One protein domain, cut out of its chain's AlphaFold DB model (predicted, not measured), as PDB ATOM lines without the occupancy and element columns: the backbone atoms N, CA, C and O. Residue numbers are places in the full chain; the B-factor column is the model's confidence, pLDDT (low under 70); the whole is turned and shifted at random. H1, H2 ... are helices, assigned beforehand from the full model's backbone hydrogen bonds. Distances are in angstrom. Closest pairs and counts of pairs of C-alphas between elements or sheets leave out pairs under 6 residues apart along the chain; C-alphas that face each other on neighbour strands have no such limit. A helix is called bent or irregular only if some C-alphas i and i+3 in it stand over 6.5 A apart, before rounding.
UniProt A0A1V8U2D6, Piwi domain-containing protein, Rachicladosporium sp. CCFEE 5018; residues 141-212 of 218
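Overview. This is residues 141 to 212 of the 218 residues of the protein "Piwi domain-containing protein" of Rachicladosporium sp. CCFEE 5018 (UniProt A0A1V8U2D6). One long helix, H3, has the short helix H2 folded back on its first part, a long loop leading in to H2, and a long tail without a named helix running on past the other end of H3. The first helix, H1, stands off from this pair as an arm, and its residues 141 to 148 stick out free; the whole is open, with few contacts between its helices: H2 and H3 touch, and H1 touches no helix. The printed part has 72 residues, with three named helices in the order H1, H2, H3 and no named strand; its class is all helix, and the named helices hold 36 of the residues. It is loose, with a radius of gyration of the C-alphas of 15.0 A, and spans 41 by 33 by 24 A.

Along the chain. H1 takes residues 141 to 153 and begins with C-alpha 141 at (96.394, 140.068, 135.227); it is 19.2 A from first to last C-alpha. H1 is irregular, but only just: C-alphas 149 and 152 are 7.0 A apart, where about 5 A is found in a regular helix. H2 takes residues 168 to 172, 6.1 A from first to last C-alpha, and begins with C-alpha 168 at (114.186, 112.411, 122.639). H3, the longest helix, takes residues 175 to 192, 26.0 A from first to last C-alpha, and ends with C-alpha 192 at (115.837, 134.588, 119.716).

Arrangement. H1 touches no helix; it is apart from H2 and apart from H3. H2 and H3 touch, with 8 pairs of C-alphas within 8 A. Their closest C-alphas are those of Glu 170 and Gly 178, 4.4 A apart, and their centres are 12.1 A apart. H3 touches H2 with residues 177 to 182 alone. In H2 and H3 every pair of O i and N i+4 is within hydrogen-bond range, and in H1 7 of 9 pairs are.

Size, cuts and confidence. The two C-alphas farthest apart are those of Ala 172 and Arg 202, at 41.1 A, while the C-alphas of Arg 141 and Asp 212, the first and last printed, are 18.3 A apart. The printed part has no cut. The link from H1 to H2 is long, with 14 residues, and the link from H2 to H3 is tight, with 2 residues. Residues 193 to 212 hold no named element, and their C-alphas lie 9 to 23 A from the mean of all C-alphas. Besides residues 141 to 148 of H1, residues 154 to 160 and 205 to 211 stand free. The mean pLDDT of the printed part is 72.4, and 31 residues are under 70, namely 152 to 163 and 194 to 212.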
ATOM      1  N   ARG A 141      95.634 139.012 135.921       90.88
ATOM      2  CA  ARG A 141      96.394 140.068 135.227       90.88
ATOM      3  C   ARG A 141      97.721 139.566 134.679       90.88
ATOM      4  O   ARG A 141      98.112 139.965 133.581       90.88
ATOM      5  N   LEU A 142      98.398 138.709 135.434       89.25
ATOM      6  CA  LEU A 142      99.617 138.060 134.992       89.25
ATOM      7  C   LEU A 142      99.347 137.155 133.790       89.25
ATOM      8  O   LEU A 142     100.032 137.275 132.777       89.25
ATOM      9  N   CYS A 143      98.330 136.298 133.863       87.94
ATOM     10  CA  CYS A 143      97.946 135.427 132.758       87.94
ATOM     11  C   CYS A 143      97.572 136.231 131.504       87.94
ATOM     12  O   CYS A 143      98.055 135.913 130.418       87.94
ATOM     13  N   ASP A 144      96.812 137.322 131.644       85.00
ATOM     14  CA  ASP A 144      96.497 138.246 130.545       85.00
ATOM     15  C   ASP A 144      97.760 138.837 129.910       85.00
ATOM     16  O   ASP A 144      97.844 138.987 128.685       85.00
ATOM     17  N   ARG A 145      98.755 139.198 130.730       82.44
ATOM     18  CA  ARG A 145     100.027 139.714 130.229       82.44
ATOM     19  C   ARG A 145     100.816 138.635 129.503       82.44
ATOM     20  O   ARG A 145     101.281 138.890 128.395       82.44
ATOM     21  N   VAL A 146     100.979 137.465 130.115       81.19
ATOM     22  CA  VAL A 146     101.699 136.340 129.511       81.19
ATOM     23  C   VAL A 146     101.060 135.990 128.178       81.19
ATOM     24  O   VAL A 146     101.774 135.857 127.193       81.19
ATOM     25  N   ASN A 147      99.729 135.965 128.101       79.88
ATOM     26  CA  ASN A 147      99.018 135.750 126.849       79.88
ATOM     27  C   ASN A 147      99.411 136.795 125.788       79.88
ATOM     28  O   ASN A 147      99.731 136.437 124.664       79.88
ATOM     29  N   ARG A 148      99.507 138.088 126.135       75.94
ATOM     30  CA  ARG A 148      99.991 139.120 125.192       75.94
ATOM     31  C   ARG A 148     101.411 138.867 124.694       75.94
ATOM     32  O   ARG A 148     101.675 139.155 123.533       75.94
ATOM     33  N   TYR A 149     102.302 138.355 125.539       72.94
ATOM     34  CA  TYR A 149     103.647 137.972 125.108       72.94
ATOM     35  C   TYR A 149     103.611 136.743 124.210       72.94
ATOM     36  O   TYR A 149     104.248 136.737 123.165       72.94
ATOM     37  N   LEU A 150     102.819 135.741 124.577       73.75
ATOM     38  CA  LEU A 150     102.721 134.485 123.852       73.75
ATOM     39  C   LEU A 150     101.872 134.568 122.576       73.75
ATOM     40  O   LEU A 150     101.935 133.647 121.779       73.75
ATOM     41  N   ARG A 151     101.133 135.660 122.326       72.12
ATOM     42  CA  ARG A 151     100.289 135.839 121.123       72.12
ATOM     43  C   ARG A 151     101.017 135.599 119.805       72.12
ATOM     44  O   ARG A 151     100.414 135.080 118.877       72.12
ATOM     45  N   VAL A 152     102.297 135.958 119.727       67.62
ATOM     46  CA  VAL A 152     103.136 135.721 118.537       67.62
ATOM     47  C   VAL A 152     103.328 134.224 118.265       67.62
ATOM     48  O   VAL A 152     103.563 133.827 117.130       67.62
ATOM     49  N   TRP A 153     103.196 133.406 119.309       68.19
ATOM     50  CA  TRP A 153     103.333 131.955 119.285       68.19
ATOM     51  C   TRP A 153     102.008 131.197 119.439       68.19
ATOM     52  O   TRP A 153     102.008 129.971 119.452       68.19
ATOM     53  N   SER A 154     100.890 131.909 119.586       64.81
ATOM     54  CA  SER A 154      99.550 131.327 119.544       64.81
ATOM     55  C   SER A 154      99.130 131.210 118.079       64.81
ATOM     56  O   SER A 154      99.406 132.128 117.310       64.81
ATOM     57  N   ASP A 155      98.449 130.118 117.718       57.72
ATOM     58  CA  ASP A 155      98.139 129.635 116.350       57.72
ATOM     59  C   ASP A 155      97.559 130.652 115.334       57.72
ATOM     60  O   ASP A 155      97.417 130.340 114.157       57.72
ATOM     61  N   GLU A 156      97.241 131.884 115.735       55.91
ATOM     62  CA  GLU A 156      96.653 132.921 114.878       55.91
ATOM     63  C   GLU A 156      97.637 133.564 113.876       55.91
ATOM     64  O   GLU A 156      97.188 134.308 113.009       55.91
ATOM     65  N   ASN A 157      98.953 133.318 113.965       53.09
ATOM     66  CA  ASN A 157      99.951 134.044 113.155       53.09
ATOM     67  C   ASN A 157     100.777 133.208 112.164       53.09
ATOM     68  O   ASN A 157     101.738 133.745 111.617       53.09
ATOM     69  N   ASP A 158     100.443 131.935 111.920       52.16
ATOM     70  CA  ASP A 158     101.136 131.056 110.945       52.16
ATOM     71  C   ASP A 158     102.676 131.026 111.100       52.16
ATOM     72  O   ASP A 158     103.441 130.642 110.212       52.16
ATOM     73  N   VAL A 159     103.167 131.439 112.273       54.41
ATOM     74  CA  VAL A 159     104.544 131.221 112.678       54.41
ATOM     75  C   VAL A 159     104.583 129.743 112.995       54.41
ATOM     76  O   VAL A 159     103.874 129.300 113.894       54.41
ATOM     77  N   ALA A 160     105.372 128.980 112.244       52.38
ATOM     78  CA  ALA A 160     105.656 127.581 112.521       52.38
ATOM     79  C   ALA A 160     106.364 127.461 113.882       52.38
ATOM     80  O   ALA A 160     107.571 127.238 113.969       52.38
ATOM     81  N   VAL A 161     105.623 127.660 114.968       53.91
ATOM     82  CA  VAL A 161     106.062 127.313 116.301       53.91
ATOM     83  C   VAL A 161     105.966 125.808 116.316       53.91
ATOM     84  O   VAL A 161     104.900 125.228 116.505       53.91
ATOM     85  N   SER A 162     107.094 125.173 116.012       55.34
ATOM     86  CA  SER A 162     107.350 123.784 116.352       55.34
ATOM     87  C   SER A 162     106.649 123.486 117.672       55.34
ATOM     88  O   SER A 162     107.003 124.109 118.678       55.34
ATOM     89  N   LYS A 163     105.626 122.617 117.646       66.94
ATOM     90  CA  LYS A 163     104.907 122.160 118.841       66.94
ATOM     91  C   LYS A 163     105.927 122.008 119.961       66.94
ATOM     92  O   LYS A 163     106.889 121.258 119.795       66.94
ATOM     93  N   TRP A 164     105.790 122.796 121.028       76.19
ATOM     94  CA  TRP A 164     106.717 122.795 122.160       76.19
ATOM     95  C   TRP A 164     106.594 121.468 122.916       76.19
ATOM     96  O   TRP A 164     106.008 121.378 123.989       76.19
ATOM     97  N   GLU A 165     107.138 120.419 122.313       82.31
ATOM     98  CA  GLU A 165     107.185 119.052 122.797       82.31
ATOM     99  C   GLU A 165     108.610 118.736 123.253       82.31
ATOM    100  O   GLU A 165     109.593 119.320 122.772       82.31
ATOM    101  N   LYS A 166     108.724 117.818 124.216       84.69
ATOM    102  CA  LYS A 166     110.026 117.336 124.674       84.69
ATOM    103  C   LYS A 166     110.674 116.505 123.569       84.69
ATOM    104  O   LYS A 166     110.042 115.615 123.005       84.69
ATOM    105  N   ASN A 167     111.943 116.769 123.275       88.06
ATOM    106  CA  ASN A 167     112.702 115.962 122.323       88.06
ATOM    107  C   ASN A 167     113.179 114.642 122.968       88.06
ATOM    108  O   ASN A 167     113.097 114.445 124.183       88.06
ATOM    109  N   LYS A 168     113.710 113.720 122.153       88.50
ATOM    110  CA  LYS A 168     114.186 112.411 122.639       88.50
ATOM    111  C   LYS A 168     115.284 112.520 123.706       88.50
ATOM    112  O   LYS A 168     115.321 111.683 124.598       88.50
ATOM    113  N   ALA A 169     116.148 113.535 123.634       87.56
ATOM    114  CA  ALA A 169     117.201 113.750 124.627       87.56
ATOM    115  C   ALA A 169     116.621 114.227 125.969       87.56
ATOM    116  O   ALA A 169     117.033 113.754 127.020       87.56
ATOM    117  N   GLU A 170     115.614 115.100 125.936       87.81
ATOM    118  CA  GLU A 170     114.904 115.603 127.116       87.81
ATOM    119  C   GLU A 170     114.097 114.509 127.820       87.81
ATOM    120  O   GLU A 170     114.006 114.502 129.044       87.81
ATOM    121  N   LEU A 171     113.531 113.575 127.052       89.62
ATOM    122  CA  LEU A 171     112.803 112.414 127.570       89.62
ATOM    123  C   LEU A 171     113.722 111.314 128.116       89.62
ATOM    124  O   LEU A 171     113.273 110.515 128.932       89.62
ATOM    125  N   ALA A 172     114.978 111.257 127.666       90.00
ATOM    126  CA  ALA A 172     115.958 110.266 128.113       90.00
ATOM    127  C   ALA A 172     116.642 110.631 129.446       90.00
ATOM    128  O   ALA A 172     117.317 109.788 130.032       90.00
ATOM    129  N   MET A 173     116.492 111.873 129.916       90.31
ATOM    130  CA  MET A 173     117.003 112.320 131.217       90.31
ATOM    131  C   MET A 173     116.022 111.998 132.350       90.31
ATOM    132  O   MET A 173     114.898 111.547 132.121       90.31
ATOM    133  N   SER A 174     116.427 112.272 133.594       91.62
ATOM    134  CA  SER A 174     115.486 112.263 134.717       91.62
ATOM    135  C   SER A 174     114.346 113.262 134.478       91.62
ATOM    136  O   SER A 174     114.509 114.253 133.766       91.62
ATOM    137  N   VAL A 175     113.173 113.020 135.073       84.31
ATOM    138  CA  VAL A 175     111.973 113.854 134.854       84.31
ATOM    139  C   VAL A 175     112.258 115.338 135.114       84.31
ATOM    140  O   VAL A 175     111.875 116.191 134.312       84.31
ATOM    141  N   GLU A 176     112.966 115.632 136.204       86.12
ATOM    142  CA  GLU A 176     113.266 116.991 136.655       86.12
ATOM    143  C   GLU A 176     114.317 117.680 135.766       86.12
ATOM    144  O   GLU A 176     114.134 118.831 135.356       86.12
ATOM    145  N   GLU A 177     115.379 116.969 135.381       87.44
ATOM    146  CA  GLU A 177     116.407 117.488 134.466       87.44
ATOM    147  C   GLU A 177     115.863 117.669 133.048       87.44
ATOM    148  O   GLU A 177     116.113 118.697 132.415       87.44
ATOM    149  N   GLY A 178     115.061 116.715 132.574       86.81
ATOM    150  CA  GLY A 178     114.341 116.769 131.305       86.81
ATOM    151  C   GLY A 178     113.410 117.967 131.218       86.81
ATOM    152  O   GLY A 178     113.395 118.687 130.220       86.81
ATOM    153  N   GLU A 179     112.656 118.235 132.283       86.69
ATOM    154  CA  GLU A 179     111.790 119.407 132.359       86.69
ATOM    155  C   GLU A 179     112.582 120.720 132.402       86.69
ATOM    156  O   GLU A 179     112.208 121.692 131.738       86.69
ATOM    157  N   LYS A 180     113.701 120.754 133.131       86.12
ATOM    158  CA  LYS A 180     114.582 121.925 133.187       86.12
ATOM    159  C   LYS A 180     115.229 122.218 131.831       86.12
ATOM    160  O   LYS A 180     115.227 123.373 131.403       86.12
ATOM    161  N   ALA A 181     115.741 121.197 131.147       86.62
ATOM    162  CA  ALA A 181     116.341 121.325 129.820       86.62
ATOM    163  C   ALA A 181     115.313 121.790 128.782       86.62
ATOM    164  O   ALA A 181     115.576 122.749 128.054       86.62
ATOM    165  N   PHE A 182     114.115 121.198 128.800       85.69
ATOM    166  CA  PHE A 182     112.993 121.616 127.962       85.69
ATOM    167  C   PHE A 182     112.652 123.099 128.169       85.69
ATOM    168  O   PHE A 182     112.663 123.880 127.217       85.69
ATOM    169  N   LYS A 183     112.441 123.530 129.423       84.00
ATOM    170  CA  LYS A 183     112.150 124.938 129.754       84.00
ATOM    171  C   LYS A 183     113.255 125.886 129.279       84.00
ATOM    172  O   LYS A 183     112.956 126.958 128.756       84.00
ATOM    173  N   MET A 184     114.521 125.497 129.437       82.56
ATOM    174  CA  MET A 184     115.666 126.292 128.979       82.56
ATOM    175  C   MET A 184     115.729 126.402 127.454       82.56
ATOM    176  O   MET A 184     115.992 127.489 126.939       82.56
ATOM    177  N   ARG A 185     115.445 125.320 126.721       86.69
ATOM    178  CA  ARG A 185     115.390 125.351 125.256       86.69
ATOM    179  C   ARG A 185     114.284 126.277 124.761       86.69
ATOM    180  O   ARG A 185     114.584 127.185 123.987       86.69
ATOM    181  N   ILE A 186     113.056 126.113 125.259       81.44
ATOM    182  CA  ILE A 186     111.924 126.972 124.879       81.44
ATOM    183  C   ILE A 186     112.224 128.441 125.196       81.44
ATOM    184  O   ILE A 186     112.025 129.309 124.349       81.44
ATOM    185  N   ARG A 187     112.791 128.734 126.375       78.31
ATOM    186  CA  ARG A 187     113.239 130.090 126.729       78.31
ATOM    187  C   ARG A 187     114.212 130.656 125.695       78.31
ATOM    188  O   ARG A 187     114.044 131.800 125.281       78.31
ATOM    189  N   ASN A 188     115.219 129.883 125.292       80.75
ATOM    190  CA  ASN A 188     116.229 130.325 124.330       80.75
ATOM    191  C   ASN A 188     115.638 130.533 122.925       80.75
ATOM    192  O   ASN A 188     116.040 131.463 122.228       80.75
ATOM    193  N   GLU A 189     114.692 129.691 122.504       77.81
ATOM    194  CA  GLU A 189     113.959 129.847 121.240       77.81
ATOM    195  C   GLU A 189     113.110 131.129 121.248       77.81
ATOM    196  O   GLU A 189     113.232 131.953 120.341       77.81
ATOM    197  N   VAL A 190     112.328 131.345 122.312       75.00
ATOM    198  CA  VAL A 190     111.519 132.558 122.518       75.00
ATOM    199  C   VAL A 190     112.402 133.802 122.530       75.00
ATOM    200  O   VAL A 190     112.103 134.775 121.840       75.00
ATOM    201  N   GLN A 191     113.524 133.758 123.256       72.88
ATOM    202  CA  GLN A 191     114.469 134.867 123.326       72.88
ATOM    203  C   GLN A 191     115.036 135.236 121.962       72.88
ATOM    204  O   GLN A 191     115.235 136.413 121.734       72.88
ATOM    205  N   LYS A 192     115.282 134.290 121.050       74.56
ATOM    206  CA  LYS A 192     115.837 134.588 119.716       74.56
ATOM    207  C   LYS A 192     114.818 135.194 118.748       74.56
ATOM    208  O   LYS A 192     115.206 135.693 117.691       74.56
ATOM    209  N   HIS A 193     113.527 135.145 119.065       71.00
ATOM    210  CA  HIS A 193     112.484 135.590 118.152       71.00
ATOM    211  C   HIS A 193     112.524 137.110 117.936       71.00
ATOM    212  O   HIS A 193     112.659 137.884 118.883       71.00
ATOM    213  N   LYS A 194     112.359 137.564 116.687       69.56
ATOM    214  CA  LYS A 194     112.412 138.999 116.332       69.56
ATOM    215  C   LYS A 194     111.307 139.829 117.001       69.56
ATOM    216  O   LYS A 194     111.507 141.004 117.271       69.56
ATOM    217  N   GLY A 195     110.155 139.208 117.266       65.12
ATOM    218  CA  GLY A 195     109.026 139.818 117.980       65.12
ATOM    219  C   GLY A 195     109.137 139.780 119.510       65.12
ATOM    220  O   GLY A 195     108.267 140.318 120.188       65.12
ATOM    221  N   TRP A 196     110.172 139.140 120.067       67.06
ATOM    222  CA  TRP A 196     110.446 139.213 121.500       67.06
ATOM    223  C   TRP A 196     111.095 140.561 121.822       67.06
ATOM    224  O   TRP A 196     111.972 141.025 121.097       67.06
ATOM    225  N   HIS A 197     110.664 141.225 122.894       60.22
ATOM    226  CA  HIS A 197     111.236 142.514 123.282       60.22
ATOM    227  C   HIS A 197     112.677 142.333 123.793       60.22
ATOM    228  O   HIS A 197     112.901 142.000 124.955       60.22
ATOM    229  N   HIS A 198     113.650 142.564 122.908       56.00
ATOM    230  CA  HIS A 198     115.091 142.538 123.203       56.00
ATOM    231  C   HIS A 198     115.592 143.787 123.930       56.00
ATOM    232  O   HIS A 198     116.661 143.772 124.533       56.00
ATOM    233  N   ASP A 199     114.814 144.867 123.893       53.16
ATOM    234  CA  ASP A 199     115.201 146.170 124.426       53.16
ATOM    235  C   ASP A 199     114.947 146.250 125.943       53.16
ATOM    236  O   ASP A 199     114.013 146.899 126.418       53.16
ATOM    237  N   ARG A 200     115.757 145.511 126.712       53.16
ATOM    238  CA  ARG A 200     115.816 145.634 128.180       53.16
ATOM    239  C   ARG A 200     116.569 146.891 128.625       53.16
ATOM    240  O   ARG A 200     116.390 147.317 129.760       53.16
ATOM    241  N   GLU A 201     117.371 147.494 127.747       51.88
ATOM    242  CA  GLU A 201     118.178 148.678 128.060       51.88
ATOM    243  C   GLU A 201     117.340 149.962 128.142       51.88
ATOM    244  O   GLU A 201     117.609 150.813 128.987       51.88
ATOM    245  N   ARG A 202     116.281 150.110 127.330       52.88
ATOM    246  CA  ARG A 202     115.443 151.326 127.357       52.88
ATOM    247  C   ARG A 202     114.319 151.336 128.390       52.88
ATOM    248  O   ARG A 202     113.737 152.399 128.615       52.88
ATOM    249  N   ARG A 203     113.951 150.196 128.981       53.84
ATOM    250  CA  ARG A 203     112.842 150.101 129.951       53.84
ATOM    251  C   ARG A 203     113.126 149.039 131.019       53.84
ATOM    252  O   ARG A 203     112.527 147.960 130.945       53.84
ATOM    253  N   PRO A 204     113.987 149.323 132.017       54.91
ATOM    254  CA  PRO A 204     113.993 148.525 133.239       54.91
ATOM    255  C   PRO A 204     112.563 148.491 133.791       54.91
ATOM    256  O   PRO A 204     111.782 149.427 133.571       54.91
ATOM    257  N   GLY A 205     112.173 147.381 134.412       54.91
ATOM    258  CA  GLY A 205     110.824 147.244 134.942       54.91
ATOM    259  C   GLY A 205     110.464 148.406 135.879       54.91
ATOM    260  O   GLY A 205     111.339 149.097 136.391       54.91
ATOM    261  N   PRO A 206     109.179 148.636 136.181       52.69
ATOM    262  CA  PRO A 206     108.756 149.651 137.146       52.69
ATOM    263  C   PRO A 206     109.176 149.325 138.598       52.69
ATOM    264  O   PRO A 206     108.731 149.991 139.528       52.69
ATOM    265  N   TRP A 207     109.979 148.279 138.812       57.50
ATOM    266  CA  TRP A 207     110.449 147.788 140.105       57.50
ATOM    267  C   TRP A 207     111.962 147.994 140.263       57.50
ATOM    268  O   TRP A 207     112.660 148.427 139.353       57.50
ATOM    269  N   MET A 208     112.481 147.687 141.454       53.03
ATOM    270  CA  MET A 208     113.915 147.770 141.749       53.03
ATOM    271  C   MET A 208     114.727 146.896 140.788       53.03
ATOM    272  O   MET A 208     114.386 145.734 140.604       53.03
ATOM    273  N   SER A 209     115.847 147.402 140.269       63.50
ATOM    274  CA  SER A 209     116.667 146.731 139.239       63.50
ATOM    275  C   SER A 209     117.073 145.285 139.565       63.50
ATOM    276  O   SER A 209     117.175 144.440 138.683       63.50
ATOM    277  N   ARG A 210     117.231 144.942 140.850       67.25
ATOM    278  CA  ARG A 210     117.503 143.560 141.303       67.25
ATOM    279  C   ARG A 210     116.377 142.565 141.012       67.25
ATOM    280  O   ARG A 210     116.589 141.362 141.116       67.25
ATOM    281  N   LEU A 211     115.183 143.055 140.698       57.72
ATOM    282  CA  LEU A 211     114.011 142.254 140.379       57.72
ATOM    283  C   LEU A 211     113.780 142.135 138.867       57.72
ATOM    284  O   LEU A 211     112.884 141.400 138.473       57.72
ATOM    285  N   ASP A 212     114.595 142.770 138.017       61.66
ATOM    286  CA  ASP A 212     114.439 142.736 136.552       61.66
ATOM    287  C   ASP A 212     114.559 141.332 135.941       61.66
ATOM    288  O   ASP A 212     113.998 141.064 134.878       61.66
TER     289      ASP A 212